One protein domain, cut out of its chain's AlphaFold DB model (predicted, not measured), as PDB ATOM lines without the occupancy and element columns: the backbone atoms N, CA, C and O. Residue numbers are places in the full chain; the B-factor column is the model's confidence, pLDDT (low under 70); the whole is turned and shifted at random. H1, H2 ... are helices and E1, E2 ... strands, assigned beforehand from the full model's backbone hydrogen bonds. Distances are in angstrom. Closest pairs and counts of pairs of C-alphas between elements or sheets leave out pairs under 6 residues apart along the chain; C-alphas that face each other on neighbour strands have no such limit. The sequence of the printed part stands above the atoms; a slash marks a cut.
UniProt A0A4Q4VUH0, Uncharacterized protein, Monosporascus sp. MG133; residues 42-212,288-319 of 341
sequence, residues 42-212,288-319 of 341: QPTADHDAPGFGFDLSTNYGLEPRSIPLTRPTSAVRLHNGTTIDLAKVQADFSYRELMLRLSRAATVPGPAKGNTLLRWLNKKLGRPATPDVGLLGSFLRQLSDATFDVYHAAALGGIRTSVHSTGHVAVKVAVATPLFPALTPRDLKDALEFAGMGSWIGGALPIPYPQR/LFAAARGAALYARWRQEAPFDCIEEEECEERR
ATOM      1  N   GLN A  42     499.657 422.380 389.891       90.31
ATOM      2  CA  GLN A  42     498.790 423.510 389.590       90.31
ATOM      3  C   GLN A  42     498.408 424.250 390.893       90.31
ATOM      4  O   GLN A  42     497.972 423.594 391.848       90.31
ATOM      5  N   PRO A  43     498.525 425.596 390.953       88.75
ATOM      6  CA  PRO A  43     498.227 426.368 392.161       88.75
ATOM      7  C   PRO A  43     496.798 426.161 392.669       88.75
ATOM      8  O   PRO A  43     495.864 426.082 391.866       88.75
ATOM      9  N   THR A  44     496.599 426.194 393.993       89.62
ATOM     10  CA  THR A  44     495.261 426.119 394.621       89.62
ATOM     11  C   THR A  44     494.277 427.111 393.997       89.62
ATOM     12  O   THR A  44     493.138 426.760 393.713       89.62
ATOM     13  N   ALA A  45     494.731 428.334 393.700       86.19
ATOM     14  CA  ALA A  45     493.903 429.376 393.095       86.19
ATOM     15  C   ALA A  45     493.368 429.020 391.692       86.19
ATOM     16  O   ALA A  45     492.251 429.413 391.372       86.19
ATOM     17  N   ASP A  46     494.126 428.273 390.878       86.88
ATOM     18  CA  ASP A  46     493.688 427.812 389.551       86.88
ATOM     19  C   ASP A  46     492.881 426.506 389.645       86.88
ATOM     20  O   ASP A  46     491.916 426.319 388.902       86.88
ATOM     21  N   HIS A  47     493.255 425.601 390.561       90.62
ATOM     22  CA  HIS A  47     492.561 424.327 390.796       90.62
ATOM     23  C   HIS A  47     491.168 424.515 391.419       90.62
ATOM     24  O   HIS A  47     490.228 423.810 391.049       90.62
ATOM     25  N   ASP A  48     490.993 425.490 392.312       90.56
ATOM     26  CA  ASP A  48     489.722 425.764 393.000       90.56
ATOM     27  C   ASP A  48     488.891 426.863 392.297       90.56
ATOM     28  O   ASP A  48     487.777 427.179 392.722       90.56
ATOM     29  N   ALA A  49     489.401 427.442 391.200       90.62
ATOM     30  CA  ALA A  49     488.710 428.477 390.433       90.62
ATOM     31  C   ALA A  49     487.361 427.995 389.852       90.62
ATOM     32  O   ALA A  49     487.240 426.847 389.423       90.62
ATOM     33  N   PRO A  50     486.340 428.865 389.742       93.88
ATOM     34  CA  PRO A  50     485.099 428.537 389.036       93.88
ATOM     35  C   PRO A  50     485.353 428.074 387.590       93.88
ATOM     36  O   PRO A  50     486.136 428.683 386.855       93.88
ATOM     37  N   GLY A  51     484.658 427.016 387.170       94.50
ATOM     38  CA  GLY A  51     484.660 426.531 385.791       94.50
ATOM     39  C   GLY A  51     483.522 427.169 385.004       94.50
ATOM     40  O   GLY A  51     482.355 426.875 385.262       94.50
ATOM     41  N   PHE A  52     483.845 428.051 384.057       96.12
ATOM     42  CA  PHE A  52     482.857 428.769 383.246       96.12
ATOM     43  C   PHE A  52     482.594 428.071 381.906       96.12
ATOM     44  O   PHE A  52     483.525 427.787 381.144       96.12
ATOM     45  N   GLY A  53     481.314 427.843 381.612       96.56
ATOM     46  CA  GLY A  53     480.834 427.244 380.371       96.56
ATOM     47  C   GLY A  53     479.841 428.139 379.645       96.56
ATOM     48  O   GLY A  53     478.867 428.598 380.243       96.56
ATOM     49  N   PHE A  54     480.069 428.372 378.354       96.38
ATOM     50  CA  PHE A  54     479.181 429.138 377.475       96.38
ATOM     51  C   PHE A  54     478.546 428.228 376.418       96.38
ATOM     52  O   PHE A  54     479.222 427.350 375.887       96.38
ATOM     53  N   ASP A  55     477.286 428.474 376.062       93.62
ATOM     54  CA  ASP A  55     476.612 427.874 374.906       93.62
ATOM     55  C   ASP A  55     476.389 428.916 373.806       93.62
ATOM     56  O   ASP A  55     475.584 429.833 373.968       93.62
ATOM     57  N   LEU A  56     477.075 428.749 372.673       90.88
ATOM     58  CA  LEU A  56     476.888 429.539 371.452       90.88
ATOM     59  C   LEU A  56     475.857 428.925 370.486       90.88
ATOM     60  O   LEU A  56     475.825 429.286 369.309       90.88
ATOM     61  N   SER A  57     475.024 427.977 370.911       77.56
ATOM     62  CA  SER A  57     473.897 427.529 370.093       77.56
ATOM     63  C   SER A  57     472.892 428.666 369.851       77.56
ATOM     64  O   SER A  57     472.852 429.682 370.546       77.56
ATOM     65  N   THR A  58     472.008 428.500 368.864       66.62
ATOM     66  CA  THR A  58     471.017 429.537 368.527       66.62
ATOM     67  C   THR A  58     469.835 429.627 369.516       66.62
ATOM     68  O   THR A  58     468.838 430.269 369.184       66.62
ATOM     69  N   ASN A  59     469.929 428.986 370.691       56.62
ATOM     70  CA  ASN A  59     468.821 428.552 371.554       56.62
ATOM     71  C   ASN A  59     467.811 429.632 372.019       56.62
ATOM     72  O   ASN A  59     468.030 430.846 371.975       56.62
ATOM     73  N   TYR A  60     466.643 429.124 372.427       51.19
ATOM     74  CA  TYR A  60     465.346 429.806 372.442       51.19
ATOM     75  C   TYR A  60     465.187 431.037 373.354       51.19
ATOM     76  O   TYR A  60     465.486 431.025 374.552       51.19
ATOM     77  N   GLY A  61     464.431 432.002 372.833       36.25
ATOM     78  CA  GLY A  61     463.535 432.880 373.583       36.25
ATOM     79  C   GLY A  61     462.259 433.166 372.784       36.25
ATOM     80  O   GLY A  61     462.248 434.068 371.946       36.25
ATOM     81  N   LEU A  62     461.187 432.407 373.044       38.97
ATOM     82  CA  LEU A  62     459.820 432.775 372.655       38.97
ATOM     83  C   LEU A  62     459.194 433.593 373.789       38.97
ATOM     84  O   LEU A  62     458.552 433.048 374.681       38.97
ATOM     85  N   GLU A  63     459.394 434.908 373.755       42.94
ATOM     86  CA  GLU A  63     458.589 435.830 374.558       42.94
ATOM     87  C   GLU A  63     457.304 436.196 373.796       42.94
ATOM     88  O   GLU A  63     457.367 436.376 372.576       42.94
ATOM     89  N   PRO A  64     456.136 436.350 374.455       50.19
ATOM     90  CA  PRO A  64     454.853 436.546 373.762       50.19
ATOM     91  C   PRO A  64     454.678 437.864 372.980       50.19
ATOM     92  O   PRO A  64     453.563 438.177 372.563       50.19
ATOM     93  N   ARG A  65     455.731 438.676 372.800       50.34
ATOM     94  CA  ARG A  65     455.672 439.988 372.135       50.34
ATOM     95  C   ARG A  65     456.754 440.146 371.060       50.34
ATOM     96  O   ARG A  65     457.849 440.639 371.303       50.34
ATOM     97  N   SER A  66     456.361 439.729 369.854       45.06
ATOM     98  CA  SER A  66     456.805 440.179 368.517       45.06
ATOM     99  C   SER A  66     458.282 440.098 368.086       45.06
ATOM    100  O   SER A  66     458.501 440.008 366.875       45.06
ATOM    101  N   ILE A  67     459.284 440.051 368.970       49.19
ATOM    102  CA  ILE A  67     460.707 439.980 368.577       49.19
ATOM    103  C   ILE A  67     461.280 438.575 368.862       49.19
ATOM    104  O   ILE A  67     461.241 438.125 370.003       49.19
ATOM    105  N   PRO A  68     461.816 437.851 367.856       48.75
ATOM    106  CA  PRO A  68     462.427 436.537 368.066       48.75
ATOM    107  C   PRO A  68     463.839 436.677 368.643       48.75
ATOM    108  O   PRO A  68     464.665 437.390 368.071       48.75
ATOM    109  N   LEU A  69     464.132 435.961 369.730       51.44
ATOM    110  CA  LEU A  69     465.378 436.100 370.485       51.44
ATOM    111  C   LEU A  69     466.180 434.791 370.458       51.44
ATOM    112  O   LEU A  69     465.822 433.827 371.128       51.44
ATOM    113  N   THR A  70     467.284 434.769 369.711       57.28
ATOM    114  CA  THR A  70     468.388 433.832 369.979       57.28
ATOM    115  C   THR A  70     469.105 434.356 371.213       57.28
ATOM    116  O   THR A  70     469.462 435.537 371.241       57.28
ATOM    117  N   ARG A  71     469.273 433.527 372.248       71.69
ATOM    118  CA  ARG A  71     469.951 433.954 373.477       71.69
ATOM    119  C   ARG A  71     470.943 432.893 373.986       71.69
ATOM    120  O   ARG A  71     470.525 432.026 374.756       71.69
ATOM    121  N   PRO A  72     472.221 432.964 373.565       77.25
ATOM    122  CA  PRO A  72     473.337 432.226 374.156       77.25
ATOM    123  C   PRO A  72     473.353 432.309 375.686       77.25
ATOM    124  O   PRO A  72     473.030 433.353 376.268       77.25
ATOM    125  N   THR A  73     473.707 431.200 376.334       90.50
ATOM    126  CA  THR A  73     473.652 431.044 377.794       90.50
ATOM    127  C   THR A  73     475.023 430.790 378.401       90.50
ATOM    128  O   THR A  73     475.950 430.339 377.728       90.50
ATOM    129  N   SER A  74     475.156 431.080 379.693       94.75
ATOM    130  CA  SER A  74     476.330 430.731 380.485       94.75
ATOM    131  C   SER A  74     475.950 430.059 381.798       94.75
ATOM    132  O   SER A  74     474.923 430.359 382.413       94.75
ATOM    133  N   ALA A  75     476.812 429.151 382.236       95.75
ATOM    134  CA  ALA A  75     476.755 428.528 383.545       95.75
ATOM    135  C   ALA A  75     478.148 428.542 384.182       95.75
ATOM    136  O   ALA A  75     479.174 428.595 383.494       95.75
ATOM    137  N   VAL A  76     478.177 428.465 385.507       95.69
ATOM    138  CA  VAL A  76     479.391 428.206 386.281       95.69
ATOM    139  C   VAL A  76     479.226 426.908 387.051       95.69
ATOM    140  O   VAL A  76     478.157 426.635 387.595       95.69
ATOM    141  N   ARG A  77     480.290 426.115 387.136       94.06
ATOM    142  CA  ARG A  77     480.403 425.031 388.110       94.06
ATOM    143  C   ARG A  77     481.470 425.412 389.126       94.06
ATOM    144  O   ARG A  77     482.578 425.806 388.763       94.06
ATOM    145  N   LEU A  78     481.102 425.349 390.395       92.12
ATOM    146  CA  LEU A  78     481.946 425.705 391.527       92.12
ATOM    147  C   LEU A  78     482.783 424.495 391.975       92.12
ATOM    148  O   LEU A  78     482.471 423.351 391.637       92.12
ATOM    149  N   HIS A  79     483.831 424.739 392.764       88.69
ATOM    150  CA  HIS A  79     484.696 423.681 393.303       88.69
ATOM    151  C   HIS A  79     483.935 422.660 394.178       88.69
ATOM    152  O   HIS A  79     484.254 421.479 394.164       88.69
ATOM    153  N   ASN A  80     482.856 423.073 394.854       87.75
ATOM    154  CA  ASN A  80     481.973 422.180 395.620       87.75
ATOM    155  C   ASN A  80     481.020 421.323 394.746       87.75
ATOM    156  O   ASN A  80     480.073 420.736 395.268       87.75
ATOM    157  N   GLY A  81     481.193 421.311 393.420       88.44
ATOM    158  CA  GLY A  81     480.356 420.579 392.465       88.44
ATOM    159  C   GLY A  81     479.032 421.258 392.085       88.44
ATOM    160  O   GLY A  81     478.446 420.896 391.060       88.44
ATOM    161  N   THR A  82     478.567 422.266 392.837       91.19
ATOM    162  CA  THR A  82     477.334 423.002 392.513       91.19
ATOM    163  C   THR A  82     477.459 423.675 391.146       91.19
ATOM    164  O   THR A  82     478.449 424.346 390.859       91.19
ATOM    165  N   THR A  83     476.444 423.507 390.295       92.31
ATOM    166  CA  THR A  83     476.372 424.140 388.970       92.31
ATOM    167  C   THR A  83     475.232 425.157 388.956       92.31
ATOM    168  O   THR A  83     474.115 424.829 389.349       92.31
ATOM    169  N   ILE A  84     475.517 426.388 388.530       93.62
ATOM    170  CA  ILE A  84     474.617 427.544 388.608       93.62
ATOM    171  C   ILE A  84     474.475 428.158 387.212       93.62
ATOM    172  O   ILE A  84     475.469 428.465 386.552       93.62
ATOM    173  N   ASP A  85     473.231 428.353 386.781       94.19
ATOM    174  CA  ASP A  85     472.883 429.068 385.553       94.19
ATOM    175  C   ASP A  85     473.050 430.578 385.801       94.19
ATOM    176  O   ASP A  85     472.437 431.109 386.728       94.19
ATOM    177  N   LEU A  86     473.893 431.271 385.022       92.88
ATOM    178  CA  LEU A  86     474.267 432.670 385.290       92.88
ATOM    179  C   LEU A  86     473.584 433.660 384.342       92.88
ATOM    180  O   LEU A  86     472.685 434.388 384.758       92.88
ATOM    181  N   ALA A  87     474.009 433.717 383.076       91.31
ATOM    182  CA  ALA A  87     473.552 434.736 382.135       91.31
ATOM    183  C   ALA A  87     472.894 434.146 380.882       91.31
ATOM    184  O   ALA A  87     473.125 433.007 380.475       91.31
ATOM    185  N   LYS A  88     472.051 434.969 380.254       90.06
ATOM    186  CA  LYS A  88     471.347 434.665 379.006       90.06
ATOM    187  C   LYS A  88     471.270 435.929 378.151       90.06
ATOM    188  O   LYS A  88     470.284 436.669 378.205       90.06
ATOM    189  N   VAL A  89     472.328 436.197 377.392       88.81
ATOM    190  CA  VAL A  89     472.473 437.443 376.626       88.81
ATOM    191  C   VAL A  89     471.686 437.368 375.323       88.81
ATOM    192  O   VAL A  89     471.717 436.369 374.609       88.81
ATOM    193  N   GLN A  90     470.953 438.434 375.004       85.88
ATOM    194  CA  GLN A  90     470.258 438.569 373.729       85.88
ATOM    195  C   GLN A  90     471.269 438.746 372.592       85.88
ATOM    196  O   GLN A  90     472.021 439.715 372.579       85.88
ATOM    197  N   ALA A  91     471.239 437.853 371.602       84.88
ATOM    198  CA  ALA A  91     472.002 438.045 370.379       84.88
ATOM    199  C   ALA A  91     471.458 439.225 369.563       84.88
ATOM    200  O   ALA A  91     470.247 439.339 369.327       84.88
ATOM    201  N   ASP A  92     472.372 440.068 369.093       86.94
ATOM    202  CA  ASP A  92     472.079 441.172 368.192       86.94
ATOM    203  C   ASP A  92     471.799 440.675 366.757       86.94
ATOM    204  O   ASP A  92     471.792 439.475 366.464       86.94
ATOM    205  N   PHE A  93     471.538 441.604 365.835       88.56
ATOM    206  CA  PHE A  93     471.345 441.254 364.427       88.56
ATOM    207  C   PHE A  93     472.621 440.659 363.805       88.56
ATOM    208  O   PHE A  93     472.537 439.660 363.089       88.56
ATOM    209  N   SER A  94     473.791 441.223 364.116       90.75
ATOM    210  CA  SER A  94     475.074 440.877 363.492       90.75
ATOM    211  C   SER A  94     475.520 439.455 363.833       90.75
ATOM    212  O   SER A  94     475.891 438.693 362.941       90.75
ATOM    213  N   TYR A  95     475.422 439.053 365.106       90.88
ATOM    214  CA  TYR A  95     475.688 437.678 365.534       90.88
ATOM    215  C   TYR A  95     474.707 436.691 364.892       90.88
ATOM    216  O   TYR A  95     475.102 435.615 364.447       90.88
ATOM    217  N   ARG A  96     473.420 437.046 364.794       87.94
ATOM    218  CA  ARG A  96     472.412 436.171 364.174       87.94
ATOM    219  C   ARG A  96     472.642 435.986 362.677       87.94
ATOM    220  O   ARG A  96     472.490 434.868 362.186       87.94
ATOM    221  N   GLU A  97     473.017 437.045 361.963       88.38
ATOM    222  CA  GLU A  97     473.398 436.967 360.550       88.38
ATOM    223  C   GLU A  97     474.668 436.123 360.373       88.38
ATOM    224  O   GLU A  97     474.664 435.192 359.566       88.38
ATOM    225  N   LEU A  98     475.696 436.347 361.202       90.62
ATOM    226  CA  LEU A  98     476.909 435.529 361.229       90.62
ATOM    227  C   LEU A  98     476.590 434.042 361.435       90.62
ATOM    228  O   LEU A  98     477.052 433.207 360.664       90.62
ATOM    229  N   MET A  99     475.776 433.689 362.429       88.38
ATOM    230  CA  MET A  99     475.443 432.289 362.722       88.38
ATOM    231  C   MET A  99     474.613 431.636 361.605       88.38
ATOM    232  O   MET A  99     474.833 430.469 361.277       88.38
ATOM    233  N   LEU A 100     473.715 432.385 360.955       86.88
ATOM    234  CA  LEU A 100     473.008 431.931 359.747       86.88
ATOM    235  C   LEU A 100     473.939 431.781 358.533       86.88
ATOM    236  O   LEU A 100     473.717 430.909 357.693       86.88
ATOM    237  N   ARG A 101     474.976 432.612 358.423       88.69
ATOM    238  CA  ARG A 101     475.987 432.537 357.361       88.69
ATOM    239  C   ARG A 101     476.938 431.357 357.581       88.69
ATOM    240  O   ARG A 101     477.181 430.604 356.642       88.69
ATOM    241  N   LEU A 102     477.384 431.127 358.817       88.81
ATOM    242  CA  LEU A 102     478.229 429.991 359.204       88.81
ATOM    243  C   LEU A 102     477.519 428.633 359.059       88.81
ATOM    244  O   LEU A 102     478.175 427.647 358.730       88.81
ATOM    245  N   SER A 103     476.200 428.572 359.277       86.69
ATOM    246  CA  SER A 103     475.418 427.334 359.119       86.69
ATOM    247  C   SER A 103     475.087 426.982 357.664       86.69
ATOM    248  O   SER A 103     474.829 425.818 357.365       86.69
ATOM    249  N   ARG A 104     475.099 427.972 356.758       87.12
ATOM    250  CA  ARG A 104     474.807 427.806 355.321       87.12
ATOM    251  C   ARG A 104     476.052 427.691 354.446       87.12
ATOM    252  O   ARG A 104     475.970 427.146 353.349       87.12
ATOM    253  N   ALA A 105     477.176 428.248 354.884       85.19
ATOM    254  CA  ALA A 105     478.429 428.157 354.154       85.19
ATOM    255  C   ALA A 105     478.928 426.703 354.104       85.19
ATOM    256  O   ALA A 105     478.903 425.983 355.103       85.19
ATOM    257  N   ALA A 106     479.427 426.291 352.937       76.81
ATOM    258  CA  ALA A 106     480.202 425.062 352.813       76.81
ATOM    259  C   ALA A 106     481.441 425.112 353.728       76.81
ATOM    260  O   ALA A 106     481.886 426.192 354.125       76.81
ATOM    261  N   THR A 107     482.024 423.947 354.030       68.94
ATOM    262  CA  THR A 107     483.296 423.842 354.766       68.94
ATOM    263  C   THR A 107     484.331 424.789 354.164       68.94
ATOM    264  O   THR A 107     484.711 424.625 353.002       68.94
ATOM    265  N   VAL A 108     484.764 425.789 354.937       64.56
ATOM    266  CA  VAL A 108     485.666 426.837 354.442       64.56
ATOM    267  C   VAL A 108     486.971 426.184 353.970       64.56
ATOM    268  O   VAL A 108     487.596 425.474 354.764       64.56
ATOM    269  N   PRO A 109     487.405 426.398 352.710       59.72
ATOM    270  CA  PRO A 109     488.672 425.868 352.225       59.72
ATOM    271  C   PRO A 109     489.828 426.278 353.142       59.72
ATOM    272  O   PRO A 109     489.871 427.414 353.618       59.72
ATOM    273  N   GLY A 110     490.768 425.354 353.376       60.75
ATOM    274  CA  GLY A 110     491.906 425.575 354.273       60.75
ATOM    275  C   GLY A 110     492.593 426.922 353.993       60.75
ATOM    276  O   GLY A 110     492.813 427.256 352.826       60.75
ATOM    277  N   PRO A 111     492.890 427.732 355.028       61.50
ATOM    278  CA  PRO A 111     493.130 429.161 354.863       61.50
ATOM    279  C   PRO A 111     494.301 429.437 353.918       61.50
ATOM    280  O   PRO A 111     495.449 429.108 354.224       61.50
ATOM    281  N   ALA A 112     494.001 430.093 352.791       64.44
ATOM    282  CA  ALA A 112     494.988 430.498 351.796       64.44
ATOM    283  C   ALA A 112     496.172 431.223 352.461       64.44
ATOM    284  O   ALA A 112     495.979 432.023 353.381       64.44
ATOM    285  N   LYS A 113     497.403 430.954 352.002       67.56
ATOM    286  CA  LYS A 113     498.640 431.344 352.711       67.56
ATOM    287  C   LYS A 113     498.674 432.831 353.112       67.56
ATOM    288  O   LYS A 113     499.002 433.136 354.257       67.56
ATOM    289  N   GLY A 114     498.246 433.737 352.225       68.19
ATOM    290  CA  GLY A 114     498.161 435.179 352.507       68.19
ATOM    291  C   GLY A 114     497.214 435.546 353.660       68.19
ATOM    292  O   GLY A 114     497.547 436.402 354.481       68.19
ATOM    293  N   ASN A 115     496.089 434.839 353.805       81.12
ATOM    294  CA  ASN A 115     495.111 435.086 354.869       81.12
ATOM    295  C   ASN A 115     495.701 434.790 356.257       81.12
ATOM    296  O   ASN A 115     495.308 435.427 357.230       81.12
ATOM    297  N   THR A 116     496.664 433.865 356.366       88.88
ATOM    298  CA  THR A 116     497.337 433.573 357.645       88.88
ATOM    299  C   THR A 116     498.266 434.711 358.087       88.88
ATOM    300  O   THR A 116     498.309 435.007 359.281       88.88
ATOM    301  N   LEU A 117     498.948 435.396 357.159       92.31
ATOM    302  CA  LEU A 117     499.802 436.544 357.494       92.31
ATOM    303  C   LEU A 117     498.971 437.751 357.952       92.31
ATOM    304  O   LEU A 117     499.254 438.322 359.004       92.31
ATOM    305  N   LEU A 118     497.909 438.096 357.214       93.62
ATOM    306  CA  LEU A 118     497.008 439.195 357.586       93.62
ATOM    307  C   LEU A 118     496.332 438.937 358.944       93.62
ATOM    308  O   LEU A 118     496.261 439.828 359.786       93.62
ATOM    309  N   ARG A 119     495.909 437.692 359.188       94.38
ATOM    310  CA  ARG A 119     495.338 437.230 360.459       94.38
ATOM    311  C   ARG A 119     496.306 437.379 361.635       94.38
ATOM    312  O   ARG A 119     495.909 437.867 362.689       94.38
ATOM    313  N   TRP A 120     497.571 436.994 361.454       94.44
ATOM    314  CA  TRP A 120     498.619 437.184 362.461       94.44
ATOM    315  C   TRP A 120     498.885 438.671 362.731       94.44
ATOM    316  O   TRP A 120     498.959 439.076 363.892       94.44
ATOM    317  N   LEU A 121     498.958 439.489 361.675       96.06
ATOM    318  CA  LEU A 121     499.187 440.930 361.784       96.06
ATOM    319  C   LEU A 121     498.037 441.630 362.522       96.06
ATOM    320  O   LEU A 121     498.292 442.421 363.426       96.06
ATOM    321  N   ASN A 122     496.783 441.287 362.207       97.00
ATOM    322  CA  ASN A 122     495.612 441.790 362.926       97.00
ATOM    323  C   ASN A 122     495.702 441.479 364.427       97.00
ATOM    324  O   ASN A 122     495.647 442.408 365.233       97.00
ATOM    325  N   LYS A 123     495.947 440.212 364.804       95.25
ATOM    326  CA  LYS A 123     496.107 439.821 366.218       95.25
ATOM    327  C   LYS A 123     497.246 440.586 366.905       95.25
ATOM    328  O   LYS A 123     497.079 441.040 368.033       95.25
ATOM    329  N   LYS A 124     498.383 440.793 366.226       95.25
ATOM    330  CA  LYS A 124     499.512 441.596 366.744       95.25
ATOM    331  C   LYS A 124     499.196 443.088 366.908       95.25
ATOM    332  O   LYS A 124     499.837 443.736 367.726       95.25
ATOM    333  N   LEU A 125     498.208 443.611 366.182       96.12
ATOM    334  CA  LEU A 125     497.698 444.982 366.300       96.12
ATOM    335  C   LEU A 125     496.485 445.103 367.249       96.12
ATOM    336  O   LEU A 125     495.818 446.137 367.241       96.12
ATOM    337  N   GLY A 126     496.147 444.057 368.016       94.62
ATOM    338  CA  GLY A 126     494.957 444.034 368.880       94.62
ATOM    339  C   GLY A 126     493.623 444.029 368.117       94.62
ATOM    340  O   GLY A 126     492.574 444.304 368.693       94.62
ATOM    341  N   ARG A 127     493.652 443.739 366.812       97.06
ATOM    342  CA  ARG A 127     492.484 443.691 365.919       97.06
ATOM    343  C   ARG A 127     491.982 442.251 365.774       97.06
ATOM    344  O   ARG A 127     492.782 441.315 365.868       97.06
ATOM    345  N   PRO A 128     490.686 442.037 365.492       97.06
ATOM    346  CA  PRO A 128     490.167 440.693 365.290       97.06
ATOM    347  C   PRO A 128     490.784 440.039 364.048       97.06
ATOM    348  O   PRO A 128     491.048 440.698 363.041       97.06
ATOM    349  N   ALA A 129     490.991 438.721 364.113       95.69
ATOM    350  CA  ALA A 129     491.597 437.922 363.046       95.69
ATOM    351  C   ALA A 129     490.937 438.141 361.670       95.69
ATOM    352  O   ALA A 129     491.629 438.301 360.662       95.69
ATOM    353  N   THR A 130     489.604 438.162 361.657       94.38
ATOM    354  CA  THR A 130     488.710 438.412 360.518       94.38
ATOM    355  C   THR A 130     487.496 439.221 361.011       94.38
ATOM    356  O   THR A 130     487.278 439.283 362.225       94.38
ATOM    357  N   PRO A 131     486.667 439.815 360.128       95.00
ATOM    358  CA  PRO A 131     485.430 440.486 360.545       95.00
ATOM    359  C   PRO A 131     484.491 439.569 361.345       95.00
ATOM    360  O   PRO A 131     483.976 439.968 362.385       95.00
ATOM    361  N   ASP A 132     484.360 438.311 360.917       94.31
ATOM    362  CA  ASP A 132     483.530 437.290 361.570       94.31
ATOM    363  C   ASP A 132     484.026 436.950 362.983       94.31
ATOM    364  O   ASP A 132     483.231 436.865 363.917       94.31
ATOM    365  N   VAL A 133     485.347 436.841 363.168       95.69
ATOM    366  CA  VAL A 133     485.969 436.700 364.496       95.69
ATOM    367  C   VAL A 133     485.752 437.952 365.353       95.69
ATOM    368  O   VAL A 133     485.599 437.843 366.567       95.69
ATOM    369  N   GLY A 134     485.692 439.137 364.740       96.69
ATOM    370  CA  GLY A 134     485.375 440.388 365.430       96.69
ATOM    371  C   GLY A 134     483.953 440.410 365.977       96.69
ATOM    372  O   GLY A 134     483.762 440.706 367.155       96.69
ATOM    373  N   LEU A 135     482.971 440.040 365.154       95.62
ATOM    374  CA  LEU A 135     481.574 439.900 365.576       95.62
ATOM    375  C   LEU A 135     481.425 438.838 366.676       95.62
ATOM    376  O   LEU A 135     480.857 439.119 367.732       95.62
ATOM    377  N   LEU A 136     482.001 437.648 366.469       95.31
ATOM    378  CA  LEU A 136     481.941 436.544 367.430       95.31
ATOM    379  C   LEU A 136     482.608 436.897 368.768       95.31
ATOM    380  O   LEU A 136     482.029 436.647 369.822       95.31
ATOM    381  N   GLY A 137     483.794 437.509 368.740       95.88
ATOM    382  CA  GLY A 137     484.527 437.919 369.941       95.88
ATOM    383  C   GLY A 137     483.878 439.095 370.675       95.88
ATOM    384  O   GLY A 137     483.898 439.141 371.903       95.88
ATOM    385  N   SER A 138     483.229 440.012 369.949       95.69
ATOM    386  CA  SER A 138     482.463 441.110 370.561       95.69
ATOM    387  C   SER A 138     481.219 440.589 371.280       95.69
ATOM    388  O   SER A 138     480.916 441.045 372.381       95.69
ATOM    389  N   PHE A 139     480.536 439.593 370.706       94.88
ATOM    390  CA  PHE A 139     479.430 438.914 371.377       94.88
ATOM    391  C   PHE A 139     479.904 438.063 372.570       94.88
ATOM    392  O   PHE A 139     479.313 438.125 373.645       94.88
ATOM    393  N   LEU A 140     481.003 437.313 372.419       95.50
ATOM    394  CA  LEU A 140     481.614 436.545 373.512       95.50
ATOM    395  C   LEU A 140     482.019 437.435 374.694       95.50
ATOM    396  O   LEU A 140     481.854 437.012 375.835       95.50
ATOM    397  N   ARG A 141     482.497 438.661 374.441       95.50
ATOM    398  CA  ARG A 141     482.739 439.660 375.492       95.50
ATOM    399  C   ARG A 141     481.442 440.030 376.218       95.50
ATOM    400  O   ARG A 141     481.386 439.837 377.422       95.50
ATOM    401  N   GLN A 142     480.381 440.417 375.502       94.50
ATOM    402  CA  GLN A 142     479.077 440.742 376.117       94.50
ATOM    403  C   GLN A 142     478.505 439.590 376.963       94.50
ATOM    404  O   GLN A 142     477.949 439.827 378.034       94.50
ATOM    405  N   LEU A 143     478.653 438.339 376.503       94.25
ATOM    406  CA  LEU A 143     478.269 437.152 377.275       94.25
ATOM    407  C   LEU A 143     479.129 436.984 378.535       94.25
ATOM    408  O   LEU A 143     478.596 436.647 379.588       94.25
ATOM    409  N   SER A 144     480.433 437.240 378.440       94.06
ATOM    410  CA  SER A 144     481.377 437.155 379.557       94.06
ATOM    411  C   SER A 144     481.122 438.230 380.616       94.06
ATOM    412  O   SER A 144     480.940 437.895 381.785       94.06
ATOM    413  N   ASP A 145     480.983 439.491 380.198       94.00
ATOM    414  CA  ASP A 145     480.705 440.636 381.071       94.00
ATOM    415  C   ASP A 145     479.417 440.386 381.881       94.00
ATOM    416  O   ASP A 145     479.445 440.350 383.111       94.00
ATOM    417  N   ALA A 146     478.314 440.043 381.200       93.38
ATOM    418  CA  ALA A 146     477.042 439.711 381.845       93.38
ATOM    419  C   ALA A 146     477.110 438.457 382.744       93.38
ATOM    420  O   ALA A 146     476.319 438.322 383.678       93.38
ATOM    421  N   THR A 147     478.036 437.528 382.481       93.62
ATOM    422  CA  THR A 147     478.260 436.348 383.334       93.62
ATOM    423  C   THR A 147     478.970 436.734 384.628       93.62
ATOM    424  O   THR A 147     478.559 436.294 385.705       93.62
ATOM    425  N   PHE A 148     480.015 437.562 384.544       91.44
ATOM    426  CA  PHE A 148     480.773 438.002 385.713       91.44
ATOM    427  C   PHE A 148     479.990 439.002 386.569       91.44
ATOM    428  O   PHE A 148     480.057 438.906 387.794       91.44
ATOM    429  N   ASP A 149     479.175 439.872 385.963       91.69
ATOM    430  CA  ASP A 149     478.250 440.753 386.685       91.69
ATOM    431  C   ASP A 149     477.304 439.949 387.591       91.69
ATOM    432  O   ASP A 149     477.221 440.213 388.792       91.69
ATOM    433  N   VAL A 150     476.643 438.910 387.058       91.38
ATOM    434  CA  VAL A 150     475.753 438.038 387.848       91.38
ATOM    435  C   VAL A 150     476.537 437.244 388.901       91.38
ATOM    436  O   VAL A 150     476.109 437.164 390.053       91.38
ATOM    437  N   TYR A 151     477.701 436.693 388.544       91.06
ATOM    438  CA  TYR A 151     478.545 435.915 389.459       91.06
ATOM    439  C   TYR A 151     479.045 436.733 390.664       91.06
ATOM    440  O   TYR A 151     479.056 436.237 391.797       91.06
ATOM    441  N   HIS A 152     479.423 437.996 390.445       88.50
ATOM    442  CA  HIS A 152     479.822 438.914 391.511       88.50
ATOM    443  C   HIS A 152     478.619 439.449 392.300       88.50
ATOM    444  O   HIS A 152     478.685 439.495 393.529       88.50
ATOM    445  N   ALA A 153     477.509 439.796 391.638       87.25
ATOM    446  CA  ALA A 153     476.295 440.279 392.305       87.25
ATOM    447  C   ALA A 153     475.660 439.223 393.227       87.25
ATOM    448  O   ALA A 153     475.148 439.563 394.292       87.25
ATOM    449  N   ALA A 154     475.749 437.941 392.864       84.44
ATOM    450  CA  ALA A 154     475.296 436.820 393.689       84.44
ATOM    451  C   ALA A 154     476.222 436.502 394.888       84.44
ATOM    452  O   ALA A 154     475.979 435.529 395.597       84.44
ATOM    453  N   ALA A 155     477.298 437.275 395.098       69.69
ATOM    454  CA  ALA A 155     478.330 437.074 396.126       69.69
ATOM    455  C   ALA A 155     479.052 435.703 396.095       69.69
ATOM    456  O   ALA A 155     479.842 435.400 396.989       69.69
ATOM    457  N   LEU A 156     478.846 434.905 395.042       70.56
ATOM    458  CA  LEU A 156     479.499 433.608 394.822       70.56
ATOM    459  C   LEU A 156     481.016 433.778 394.653       70.56
ATOM    460  O   LEU A 156     481.809 432.976 395.145       70.56
ATOM    461  N   GLY A 157     481.421 434.860 393.984       59.53
ATOM    462  CA  GLY A 157     482.812 435.266 393.830       59.53
ATOM    463  C   GLY A 157     483.289 436.223 394.919       59.53
ATOM    464  O   GLY A 157     483.419 437.417 394.656       59.53
ATOM    465  N   GLY A 158     483.657 435.701 396.096       57.16
ATOM    466  CA  GLY A 158     484.483 436.446 397.067       57.16
ATOM    467  C   GLY A 158     485.868 436.826 396.505       57.16
ATOM    468  O   GLY A 158     486.500 437.783 396.952       57.16
ATOM    469  N   ILE A 159     486.310 436.113 395.464       55.09
ATOM    470  CA  ILE A 159     487.445 436.474 394.616       55.09
ATOM    471  C   ILE A 159     487.002 437.581 393.648       55.09
ATOM    472  O   ILE A 159     486.248 437.331 392.705       55.09
ATOM    473  N   ARG A 160     487.528 438.798 393.829       51.62
ATOM    474  CA  ARG A 160     487.481 439.846 392.799       51.62
ATOM    475  C   ARG A 160     488.400 439.467 391.637       51.62
ATOM    476  O   ARG A 160     489.573 439.834 391.625       51.62
ATOM    477  N   THR A 161     487.864 438.768 390.642       53.44
ATOM    478  CA  THR A 161     488.510 438.600 389.335       53.44
ATOM    479  C   THR A 161     488.574 439.950 388.620       53.44
ATOM    480  O   THR A 161     487.676 440.325 387.873       53.44
ATOM    481  N   SER A 162     489.636 440.720 388.863       44.84
ATOM    482  CA  SER A 162     489.887 441.996 388.186       44.84
ATOM    483  C   SER A 162     490.407 441.759 386.763       44.84
ATOM    484  O   SER A 162     491.601 441.908 386.499       44.84
ATOM    485  N   VAL A 163     489.492 441.423 385.844       49.28
ATOM    486  CA  VAL A 163     489.705 441.039 384.424       49.28
ATOM    487  C   VAL A 163     490.444 442.106 383.570       49.28
ATOM    488  O   VAL A 163     490.600 441.940 382.365       49.28
ATOM    489  N   HIS A 164     490.924 443.212 384.152       43.75
ATOM    490  CA  HIS A 164     491.414 444.388 383.416       43.75
ATOM    491  C   HIS A 164     492.726 445.043 383.892       43.75
ATOM    492  O   HIS A 164     493.145 445.995 383.239       43.75
ATOM    493  N   SER A 165     493.394 444.605 384.977       39.38
ATOM    494  CA  SER A 165     494.452 445.452 385.590       39.38
ATOM    495  C   SER A 165     495.880 444.894 385.725       39.38
ATOM    496  O   SER A 165     496.790 445.712 385.849       39.38
ATOM    497  N   THR A 166     496.131 443.577 385.759       37.72
ATOM    498  CA  THR A 166     497.437 443.055 386.249       37.72
ATOM    499  C   THR A 166     498.010 441.845 385.491       37.72
ATOM    500  O   THR A 166     498.361 440.843 386.103       37.72
ATOM    501  N   GLY A 167     498.174 441.950 384.166       45.75
ATOM    502  CA  GLY A 167     499.140 441.165 383.362       45.75
ATOM    503  C   GLY A 167     498.860 439.671 383.108       45.75
ATOM    504  O   GLY A 167     498.968 439.218 381.969       45.75
ATOM    505  N   HIS A 168     498.497 438.911 384.140       50.81
ATOM    506  CA  HIS A 168     498.273 437.462 384.134       50.81
ATOM    507  C   HIS A 168     497.108 437.180 385.110       50.81
ATOM    508  O   HIS A 168     497.096 437.741 386.199       50.81
ATOM    509  N   VAL A 169     496.078 436.382 384.818       60.25
ATOM    510  CA  VAL A 169     495.846 435.404 383.740       60.25
ATOM    511  C   VAL A 169     494.485 435.686 383.075       60.25
ATOM    512  O   VAL A 169     493.541 436.095 383.746       60.25
ATOM    513  N   ALA A 170     494.354 435.462 381.761       77.50
ATOM    514  CA  ALA A 170     493.063 435.575 381.073       77.50
ATOM    515  C   ALA A 170     492.107 434.451 381.513       77.50
ATOM    516  O   ALA A 170     492.480 433.277 381.450       77.50
ATOM    517  N   VAL A 171     490.874 434.790 381.919       89.06
ATOM    518  CA  VAL A 171     489.887 433.795 382.379       89.06
ATOM    519  C   VAL A 171     489.642 432.775 381.270       89.06
ATOM    520  O   VAL A 171     489.276 433.137 380.150       89.06
ATOM    521  N   LYS A 172     489.881 431.496 381.568       92.81
ATOM    522  CA  LYS A 172     489.684 430.394 380.626       92.81
ATOM    523  C   LYS A 172     488.235 429.920 380.679       92.81
ATOM    524  O   LYS A 172     487.725 429.609 381.754       92.81
ATOM    525  N   VAL A 173     487.601 429.821 379.513       95.50
ATOM    526  CA  VAL A 173     486.224 429.329 379.364       95.50
ATOM    527  C   VAL A 173     486.175 428.088 378.476       95.50
ATOM    528  O   VAL A 173     487.010 427.895 377.585       95.50
ATOM    529  N   ALA A 174     485.182 427.238 378.710       95.38
ATOM    530  CA  ALA A 174     484.772 426.203 377.772       95.38
ATOM    531  C   ALA A 174     483.556 426.708 376.985       95.38
ATOM    532  O   ALA A 174     482.695 427.388 377.542       95.38
ATOM    533  N   VAL A 175     483.484 426.406 375.689       95.50
ATOM    534  CA  VAL A 175     482.437 426.944 374.810       95.50
ATOM    535  C   VAL A 175     481.818 425.842 373.963       95.50
ATOM    536  O   VAL A 175     482.432 425.374 373.004       95.50
ATOM    537  N   ALA A 176     480.591 425.470 374.315       93.88
ATOM    538  CA  ALA A 176     479.714 424.643 373.505       93.88
ATOM    539  C   ALA A 176     479.318 425.389 372.224       93.88
ATOM    540  O   ALA A 176     478.986 426.580 372.251       93.88
ATOM    541  N   THR A 177     479.357 424.697 371.084       91.31
ATOM    542  CA  THR A 177     479.083 425.284 369.763       91.31
ATOM    543  C   THR A 177     478.147 424.409 368.929       91.31
ATOM    544  O   THR A 177     478.144 423.187 369.068       91.31
ATOM    545  N   PRO A 178     477.343 424.987 368.022       86.94
ATOM    546  CA  PRO A 178     476.684 424.195 366.994       86.94
ATOM    547  C   PRO A 178     477.722 423.696 365.975       86.94
ATOM    548  O   PRO A 178     478.678 424.405 365.652       86.94
ATOM    549  N   LEU A 179     477.515 422.495 365.422       85.06
ATOM    550  CA  LEU A 179     478.408 421.879 364.426       85.06
ATOM    551  C   LEU A 179     478.266 422.523 363.030       85.06
ATOM    552  O   LEU A 179     477.900 421.876 362.052       85.06
ATOM    553  N   PHE A 180     478.534 423.826 362.934       86.38
ATOM    554  CA  PHE A 180     478.492 424.580 361.684       86.38
ATOM    555  C   PHE A 180     479.769 424.348 360.849       86.38
ATOM    556  O   PHE A 180     480.871 424.543 361.374       86.38
ATOM    557  N   PRO A 181     479.665 423.989 359.548       83.19
ATOM    558  CA  PRO A 181     480.823 423.645 358.711       83.19
ATOM    559  C   PRO A 181     481.882 424.747 358.591       83.19
ATOM    560  O   PRO A 181     483.068 424.448 358.441       83.19
ATOM    561  N   ALA A 182     481.463 426.013 358.653       88.44
ATOM    562  CA  ALA A 182     482.344 427.169 358.511       88.44
ATOM    563  C   ALA A 182     482.897 427.725 359.836       88.44
ATOM    564  O   ALA A 182     483.825 428.528 359.808       88.44
ATOM    565  N   LEU A 183     482.373 427.304 360.994       90.31
ATOM    566  CA  LEU A 183     482.918 427.707 362.292       90.31
ATOM    567  C   LEU A 183     484.115 426.809 362.624       90.31
ATOM    568  O   LEU A 183     483.931 425.645 362.981       90.31
ATOM    569  N   THR A 184     485.345 427.306 362.478       90.62
ATOM    570  CA  THR A 184     486.546 426.514 362.800       90.62
ATOM    571  C   THR A 184     486.981 426.702 364.262       90.62
ATOM    572  O   THR A 184     486.754 427.775 364.831       90.62
ATOM    573  N   PRO A 185     487.682 425.725 364.881       90.50
ATOM    574  CA  PRO A 185     488.245 425.893 366.227       90.50
ATOM    575  C   PRO A 185     489.208 427.083 366.312       90.50
ATOM    576  O   PRO A 185     489.306 427.739 367.343       90.50
ATOM    577  N   ARG A 186     489.894 427.399 365.203       91.00
ATOM    578  CA  ARG A 186     490.818 428.532 365.093       91.00
ATOM    579  C   ARG A 186     490.089 429.876 365.140       91.00
ATOM    580  O   ARG A 186     490.621 430.830 365.696       91.00
ATOM    581  N   ASP A 187     488.888 429.961 364.570       93.12
ATOM    582  CA  ASP A 187     488.056 431.168 364.621       93.12
ATOM    583  C   ASP A 187     487.435 431.361 366.004       93.12
ATOM    584  O   ASP A 187     487.474 432.468 366.530       93.12
ATOM    585  N   LEU A 188     486.967 430.279 366.636       94.06
ATOM    586  CA  LEU A 188     486.497 430.308 368.024       94.06
ATOM    587  C   LEU A 188     487.615 430.721 368.998       94.06
ATOM    588  O   LEU A 188     487.408 431.593 369.841       94.06
ATOM    589  N   LYS A 189     488.815 430.144 368.853       93.94
ATOM    590  CA  LYS A 189     489.990 430.474 369.670       93.94
ATOM    591  C   LYS A 189     490.429 431.926 369.483       93.94
ATOM    592  O   LYS A 189     490.598 432.637 370.467       93.94
ATOM    593  N   ASP A 190     490.533 432.397 368.240       94.69
ATOM    594  CA  ASP A 190     490.876 433.797 367.966       94.69
ATOM    595  C   ASP A 190     489.779 434.775 368.434       94.69
ATOM    596  O   ASP A 190     490.098 435.914 368.769       94.69
ATOM    597  N   ALA A 191     488.509 434.353 368.487       95.69
ATOM    598  CA  ALA A 191     487.407 435.152 369.026       95.69
ATOM    599  C   ALA A 191     487.444 435.241 370.558       95.69
ATOM    600  O   ALA A 191     487.203 436.318 371.099       95.69
ATOM    601  N   LEU A 192     487.803 434.154 371.251       95.38
ATOM    602  CA  LEU A 192     488.062 434.163 372.695       95.38
ATOM    603  C   LEU A 192     489.276 435.034 373.041       95.38
ATOM    604  O   LEU A 192     489.163 435.919 373.888       95.38
ATOM    605  N   GLU A 193     490.392 434.870 372.324       93.88
ATOM    606  CA  GLU A 193     491.578 435.718 372.502       93.88
ATOM    607  C   GLU A 193     491.255 437.204 372.243       93.88
ATOM    608  O   GLU A 193     491.656 438.063 373.026       93.88
ATOM    609  N   PHE A 194     490.468 437.527 371.205       95.50
ATOM    610  CA  PHE A 194     490.016 438.901 370.936       95.50
ATOM    611  C   PHE A 194     489.016 439.432 371.982       95.50
ATOM    612  O   PHE A 194     488.991 440.637 372.256       95.50
ATOM    613  N   ALA A 195     488.219 438.558 372.605       94.88
ATOM    614  CA  ALA A 195     487.355 438.901 373.734       94.88
ATOM    615  C   ALA A 195     488.144 439.142 375.041       94.88
ATOM    616  O   ALA A 195     487.660 439.862 375.914       94.88
ATOM    617  N   GLY A 196     489.381 438.641 375.145       93.56
ATOM    618  CA  GLY A 196     490.225 438.727 376.346       93.56
ATOM    619  C   GLY A 196     490.170 437.480 377.237       93.56
ATOM    620  O   GLY A 196     490.532 437.547 378.410       93.56
ATOM    621  N   MET A 197     489.710 436.349 376.697       93.94
ATOM    622  CA  MET A 197     489.546 435.077 377.402       93.94
ATOM    623  C   MET A 197     490.509 434.005 376.885       93.94
ATOM    624  O   MET A 197     490.875 433.974 375.709       93.94
ATOM    625  N   GLY A 198     490.878 433.081 377.769       92.69
ATOM    626  CA  GLY A 198     491.498 431.816 377.389       92.69
ATOM    627  C   GLY A 198     490.453 430.772 376.984       92.69
ATOM    628  O   GLY A 198     489.261 430.922 377.255       92.69
ATOM    629  N   SER A 199     490.904 429.670 376.388       92.31
ATOM    630  CA  SER A 199     490.055 428.511 376.098       92.31
ATOM    631  C   SER A 199     490.551 427.271 376.835       92.31
ATOM    632  O   SER A 199     491.757 427.026 376.878       92.31
ATOM    633  N   TRP A 200     489.624 426.470 377.363       90.25
ATOM    634  CA  TRP A 200     489.892 425.091 377.797       90.25
ATOM    635  C   TRP A 200     489.870 424.081 376.626       90.25
ATOM    636  O   TRP A 200     490.109 422.892 376.827       90.25
ATOM    637  N   ILE A 201     489.585 424.547 375.404       87.12
ATOM    638  CA  ILE A 201     489.444 423.763 374.169       87.12
ATOM    639  C   ILE A 201     490.590 424.141 373.210       87.12
ATOM    640  O   ILE A 201     490.935 425.316 373.075       87.12
ATOM    641  N   GLY A 202     491.163 423.167 372.499       70.88
ATOM    642  CA  GLY A 202     492.152 423.434 371.445       70.88
ATOM    643  C   GLY A 202     493.564 423.738 371.958       70.88
ATOM    644  O   GLY A 202     494.099 424.838 371.745       70.88
ATOM    645  N   GLY A 203     494.168 422.744 372.619       65.94
ATOM    646  CA  GLY A 203     495.600 422.697 372.937       65.94
ATOM    647  C   GLY A 203     496.494 422.639 371.688       65.94
ATOM    648  O   GLY A 203     496.009 422.581 370.559       65.94
ATOM    649  N   ALA A 204     497.815 422.705 371.880       56.38
ATOM    650  CA  ALA A 204     498.785 422.679 370.776       56.38
ATOM    651  C   ALA A 204     499.224 421.259 370.369       56.38
ATOM    652  O   ALA A 204     499.745 421.080 369.269       56.38
ATOM    653  N   LEU A 205     499.022 420.272 371.245       59.75
ATOM    654  CA  LEU A 205     499.368 418.870 371.024       59.75
ATOM    655  C   LEU A 205     498.131 418.061 370.590       59.75
ATOM    656  O   LEU A 205     497.021 418.380 371.020       59.75
ATOM    657  N   PRO A 206     498.296 416.998 369.776       55.50
ATOM    658  CA  PRO A 206     497.215 416.104 369.345       55.50
ATOM    659  C   PRO A 206     496.829 415.077 370.430       55.50
ATOM    660  O   PRO A 206     496.481 413.942 370.125       55.50
ATOM    661  N   ILE A 207     496.933 415.470 371.700       59.94
ATOM    662  CA  ILE A 207     496.542 414.677 372.871       59.94
ATOM    663  C   ILE A 207     494.997 414.654 372.929       59.94
ATOM    664  O   ILE A 207     494.386 415.663 372.561       59.94
ATOM    665  N   PRO A 208     494.357 413.535 373.336       69.81
ATOM    666  CA  PRO A 208     492.954 413.160 373.052       69.81
ATOM    667  C   PRO A 208     491.797 414.093 373.476       69.81
ATOM    668  O   PRO A 208     490.629 413.729 373.347       69.81
ATOM    669  N   TYR A 209     492.073 415.307 373.944       75.56
ATOM    670  CA  TYR A 209     491.064 416.284 374.343       75.56
ATOM    671  C   TYR A 209     490.227 416.819 373.162       75.56
ATOM    672  O   TYR A 209     490.759 417.057 372.068       75.56
ATOM    673  N   PRO A 210     488.927 417.107 373.378       82.56
ATOM    674  CA  PRO A 210     488.041 417.591 372.329       82.56
ATOM    675  C   PRO A 210     488.524 418.924 371.745       82.56
ATOM    676  O   PRO A 210     488.725 419.918 372.444       82.56
ATOM    677  N   GLN A 211     488.652 418.965 370.418       84.31
ATOM    678  CA  GLN A 211     488.990 420.179 369.660       84.31
ATOM    679  C   GLN A 211     487.770 421.088 369.415       84.31
ATOM    680  O   GLN A 211     487.913 422.220 368.949       84.31
ATOM    681  N   ARG A 212     486.563 420.591 369.712       88.31
ATOM    682  CA  ARG A 212     485.295 421.329 369.765       88.31
ATOM    683  C   ARG A 212     484.405 420.697 370.828       88.31
ATOM    684  O   ARG A 212     484.384 419.476 370.943       88.31
ATOM    685  N   LEU A 288     467.554 424.759 378.465       85.88
ATOM    686  CA  LEU A 288     468.084 426.037 377.989       85.88
ATOM    687  C   LEU A 288     469.552 426.292 378.387       85.88
ATOM    688  O   LEU A 288     470.244 427.054 377.713       85.88
ATOM    689  N   PHE A 289     470.015 425.682 379.478       90.88
ATOM    690  CA  PHE A 289     471.386 425.813 379.976       90.88
ATOM    691  C   PHE A 289     472.190 424.515 379.840       90.88
ATOM    692  O   PHE A 289     473.356 424.495 380.215       90.88
ATOM    693  N   ALA A 290     471.620 423.441 379.281       91.12
ATOM    694  CA  ALA A 290     472.245 422.118 379.258       91.12
ATOM    695  C   ALA A 290     473.659 422.121 378.653       91.12
ATOM    696  O   ALA A 290     474.606 421.654 379.282       91.12
ATOM    697  N   ALA A 291     473.828 422.733 377.480       91.81
ATOM    698  CA  ALA A 291     475.134 422.843 376.840       91.81
ATOM    699  C   ALA A 291     476.114 423.747 377.623       91.81
ATOM    700  O   ALA A 291     477.291 423.419 377.762       91.81
ATOM    701  N   ALA A 292     475.631 424.840 378.224       94.38
ATOM    702  CA  ALA A 292     476.454 425.718 379.060       94.38
ATOM    703  C   ALA A 292     476.913 425.016 380.355       94.38
ATOM    704  O   ALA A 292     478.077 425.130 380.739       94.38
ATOM    705  N   ARG A 293     476.038 424.225 380.995       94.81
ATOM    706  CA  ARG A 293     476.358 423.389 382.166       94.81
ATOM    707  C   ARG A 293     477.396 422.316 381.839       94.81
ATOM    708  O   ARG A 293     478.317 422.117 382.625       94.81
ATOM    709  N   GLY A 294     477.287 421.656 380.683       93.50
ATOM    710  CA  GLY A 294     478.251 420.639 380.253       93.50
ATOM    711  C   GLY A 294     479.618 421.234 379.920       93.50
ATOM    712  O   GLY A 294     480.644 420.683 380.314       93.50
ATOM    713  N   ALA A 295     479.643 422.417 379.304       95.31
ATOM    714  CA  ALA A 295     480.868 423.192 379.147       95.31
ATOM    715  C   ALA A 295     481.457 423.617 380.513       95.31
ATOM    716  O   ALA A 295     482.662 423.512 380.714       95.31
ATOM    717  N   ALA A 296     480.637 424.030 381.484       95.62
ATOM    718  CA  ALA A 296     481.103 424.430 382.819       95.62
ATOM    719  C   ALA A 296     481.688 423.246 383.616       95.62
ATOM    720  O   ALA A 296     482.695 423.386 384.311       95.62
ATOM    721  N   LEU A 297     481.095 422.059 383.456       94.06
ATOM    722  CA  LEU A 297     481.640 420.785 383.918       94.06
ATOM    723  C   LEU A 297     483.001 420.480 383.272       94.06
ATOM    724  O   LEU A 297     483.961 420.234 383.999       94.06
ATOM    725  N   TYR A 298     483.114 420.579 381.945       92.88
ATOM    726  CA  TYR A 298     484.392 420.402 381.247       92.88
ATOM    727  C   TYR A 298     485.456 421.404 381.727       92.88
ATOM    728  O   TYR A 298     486.601 421.028 381.960       92.88
ATOM    729  N   ALA A 299     485.084 422.670 381.945       93.06
ATOM    730  CA  ALA A 299     485.983 423.688 382.487       93.06
ATOM    731  C   ALA A 299     486.519 423.307 383.880       93.06
ATOM    732  O   ALA A 299     487.729 423.384 384.085       93.06
ATOM    733  N   ARG A 300     485.662 422.817 384.795       92.44
ATOM    734  CA  ARG A 300     486.106 422.266 386.094       92.44
ATOM    735  C   ARG A 300     487.031 421.065 385.927       92.44
ATOM    736  O   ARG A 300     488.069 421.012 386.576       92.44
ATOM    737  N   TRP A 301     486.710 420.131 385.033       90.69
ATOM    738  CA  TRP A 301     487.579 418.982 384.752       90.69
ATOM    739  C   TRP A 301     488.972 419.405 384.273       90.69
ATOM    740  O   TRP A 301     489.960 418.868 384.760       90.69
ATOM    741  N   ARG A 302     489.085 420.417 383.400       88.31
ATOM    742  CA  ARG A 302     490.392 420.955 382.963       88.31
ATOM    743  C   ARG A 302     491.088 421.858 384.001       88.31
ATOM    744  O   ARG A 302     492.238 422.232 383.786       88.31
ATOM    745  N   GLN A 303     490.418 422.202 385.105       89.50
ATOM    746  CA  GLN A 303     491.014 422.839 386.291       89.50
ATOM    747  C   GLN A 303     491.488 421.810 387.327       89.50
ATOM    748  O   GLN A 303     492.392 422.107 388.096       89.50
ATOM    749  N   GLU A 304     490.901 420.616 387.356       89.50
ATOM    750  CA  GLU A 304     491.229 419.554 388.320       89.50
ATOM    751  C   GLU A 304     492.143 418.457 387.768       89.50
ATOM    752  O   GLU A 304     492.723 417.703 388.546       89.50
ATOM    753  N   ALA A 305     492.256 418.375 386.445       87.56
ATOM    754  CA  ALA A 305     493.215 417.567 385.714       87.56
ATOM    755  C   ALA A 305     493.900 418.492 384.686       87.56
ATOM    756  O   ALA A 305     493.225 418.955 383.757       87.56
ATOM    757  N   PRO A 306     495.195 418.826 384.838       80.06
ATOM    758  CA  PRO A 306     495.883 419.754 383.940       80.06
ATOM    759  C   PRO A 306     496.063 419.194 382.517       80.06
ATOM    760  O   PRO A 306     495.609 418.102 382.162       80.06
ATOM    761  N   PHE A 307     496.678 419.991 381.642       75.31
ATOM    762  CA  PHE A 307     497.025 419.554 380.290       75.31
ATOM    763  C   PHE A 307     498.318 418.747 380.273       75.31
ATOM    764  O   PHE A 307     499.321 419.155 380.846       75.31
ATOM    765  N   ASP A 308     498.258 417.642 379.532       79.12
ATOM    766  CA  ASP A 308     499.400 416.899 379.001       79.12
ATOM    767  C   ASP A 308     500.340 416.272 380.060       79.12
ATOM    768  O   ASP A 308     501.428 415.810 379.721       79.12
ATOM    769  N   CYS A 309     499.909 416.213 381.329       86.25
ATOM    770  CA  CYS A 309     500.598 415.557 382.444       86.25
ATOM    771  C   CYS A 309     499.619 415.086 383.544       86.25
ATOM    772  O   CYS A 309     498.473 415.541 383.593       86.25
ATOM    773  N   ILE A 310     500.071 414.186 384.425       87.44
ATOM    774  CA  ILE A 310     499.341 413.715 385.621       87.44
ATOM    775  C   ILE A 310     499.945 414.366 386.876       87.44
ATOM    776  O   ILE A 310     501.163 414.371 387.041       87.44
ATOM    777  N   GLU A 311     499.121 414.911 387.775       90.81
ATOM    778  CA  GLU A 311     499.602 415.379 389.082       90.81
ATOM    779  C   GLU A 311     499.801 414.213 390.057       90.81
ATOM    780  O   GLU A 311     498.957 413.326 390.161       90.81
ATOM    781  N   GLU A 312     500.899 414.249 390.809       91.94
ATOM    782  CA  GLU A 312     501.174 413.314 391.902       91.94
ATOM    783  C   GLU A 312     500.344 413.680 393.150       91.94
ATOM    784  O   GLU A 312     499.971 414.842 393.340       91.94
ATOM    785  N   GLU A 313     500.052 412.711 394.027       91.06
ATOM    786  CA  GLU A 313     499.150 412.912 395.180       91.06
ATOM    787  C   GLU A 313     499.623 414.026 396.137       91.06
ATOM    788  O   GLU A 313     498.798 414.760 396.695       91.06
ATOM    789  N   GLU A 314     500.944 414.239 396.238       94.00
ATOM    790  CA  GLU A 314     501.562 415.357 396.967       94.00
ATOM    791  C   GLU A 314     501.010 416.730 396.557       94.00
ATOM    792  O   GLU A 314     500.977 417.658 397.372       94.00
ATOM    793  N   CYS A 315     500.577 416.900 395.303       94.25
ATOM    794  CA  CYS A 315     500.006 418.157 394.834       94.25
ATOM    795  C   CYS A 315     498.691 418.483 395.548       94.25
ATOM    796  O   CYS A 315     498.460 419.640 395.904       94.25
ATOM    797  N   GLU A 316     497.852 417.486 395.834       92.38
ATOM    798  CA  GLU A 316     496.608 417.716 396.567       92.38
ATOM    799  C   GLU A 316     496.853 417.870 398.076       92.38
ATOM    800  O   GLU A 316     496.149 418.638 398.731       92.38
ATOM    801  N   GLU A 317     497.883 417.229 398.636       93.31
ATOM    802  CA  GLU A 317     498.336 417.516 400.006       93.31
ATOM    803  C   GLU A 317     498.842 418.954 400.152       93.31
ATOM    804  O   GLU A 317     498.433 419.674 401.066       93.31
ATOM    805  N   ARG A 318     499.647 419.422 399.194       93.25
ATOM    806  CA  ARG A 318     500.122 420.809 399.130       93.25
ATOM    807  C   ARG A 318     498.965 421.801 399.032       93.25
ATOM    808  O   ARG A 318     498.949 422.777 399.777       93.25
ATOM    809  N   ARG A 319     497.952 421.518 398.202       92.75
ATOM    810  CA  ARG A 319     496.735 422.346 398.118       92.75
ATOM    811  C   ARG A 319     495.913 422.331 399.413       92.75
ATOM    812  O   ARG A 319     495.429 423.384 399.821       92.75
TER     813      ARG A 319
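This is residues 42 to 212 and 288 to 319 of the 341 residues of an uncharacterized protein of Monosporascus sp. MG133 (UniProt A0A4Q4VUH0). A strongly twisted sheet of four strands is the core of three layers, with the long helix H4 and the shorter H5 over one face and H6 over the other, the sheet curling round H6. H2 and H3 lie toward one end of the domain and the short helices H1 and H7 toward the other, while the long link of residues 56 to 72 reaches out to 30 A from the mean of all C-alphas. The printed part has 203 residues, with seven named helices and four named strands in the order H1 E1 E2 E3 H2 H3 H4 E4 H5 H6 H7. The sheet is mixed, in the order E3 E2 E1 E4, and the class is mixed, helices and strands. The whole is compact, with a radius of gyration of the C-alphas of 17.6 A and spans of 51 by 49 by 33 A.

Begin at C-alpha 44, at (495.261, 426.119, 394.621), where H1 starts its residues 44 to 47. Read on to E1, residues 51 to 55, 13.6 A long, and after residues 56 to 72 to E2, residues 73 to 77, 13.7 A. E3, residues 83 to 88, is 15.3 A long. Next come H2, residues 93 to 104, 16.6 A, and H3, residues 113 to 124, 17.4 A. Find C-alpha 131 at (485.430, 440.486, 360.545); from there H4 runs 33.0 A to residue 153. E4 is residues 172 to 177, 16.0 A, and H5 residues 185 to 195, 15.0 A. Beyond the cut, H6 takes residues 290 to 304, 21.2 A, and H7 residues 313 to 319, ending at C-alpha 319 at (496.735, 422.346, 398.118).

Start at the sheet, where E1, E2 and E3 form a meander, each strand the antiparallel neighbour of the one before. In the hairpin of E1 and E2, N 53 and O 75 are 2.9 A apart, within hydrogen-bond range. In the hairpin of E2 and E3, look for N 84 and O 76 at 2.8 A. E4 is the parallel neighbour of E1, at 27 degrees, with N 176 and O 54 at 2.8 A. H6 is on the sheet; its closest C-alphas to E1 are those of Ala 296 and Gly 53, 3.7 A apart. On the opposite face, H4 has a height over the sheet of 8.9 A and runs slantwise to the strands, at 51 degrees to E2 on the local plane. The closest C-alphas of H4 and E3 are those of Thr 147 and Ala 87, 5.1 A apart. H4, with residues 133 to 141 alone, touches H5 at a steep tilt of 57 degrees, the closest C-alphas being those of Gly 137 and Ala 191, 4.1 A apart. H2 touches H4 at a steep tilt of 58 degrees, with Tyr 95 and Leu 135 closest, their C-alphas 6.3 A apart. H3 and H5 are close but not clearly touching, with the C-alphas of Lys 123 and Phe 194 7.8 A apart. H1 and H6 only just touch, with 3 pairs of C-alphas within 8 A, the closest those of His 47 and Gln 303 at 5.0 A. H1 and H7 are close but not clearly touching; the C-alphas of Thr 44 and Arg 319 are 5.4 A apart. Every O i to N i+4 pair is within hydrogen-bond range in H2, H4, H5, H6 and H7, and 7 of 8 are in H3; H1 is too short for such a pair.

The C-alphas farthest apart are those of Ser 66 and Glu 314, at 58.6 A. Residues 213 to 287 are not printed, and C-alphas 212 and 288 stand 19.6 A apart across that cut. The links from E1 to E2 and from H4 to E4 are long. The mean pLDDT of the printed part is 83.4; 41 residues are under 70, among them residues 58 to 70, 107 to 114 and 157 to 169.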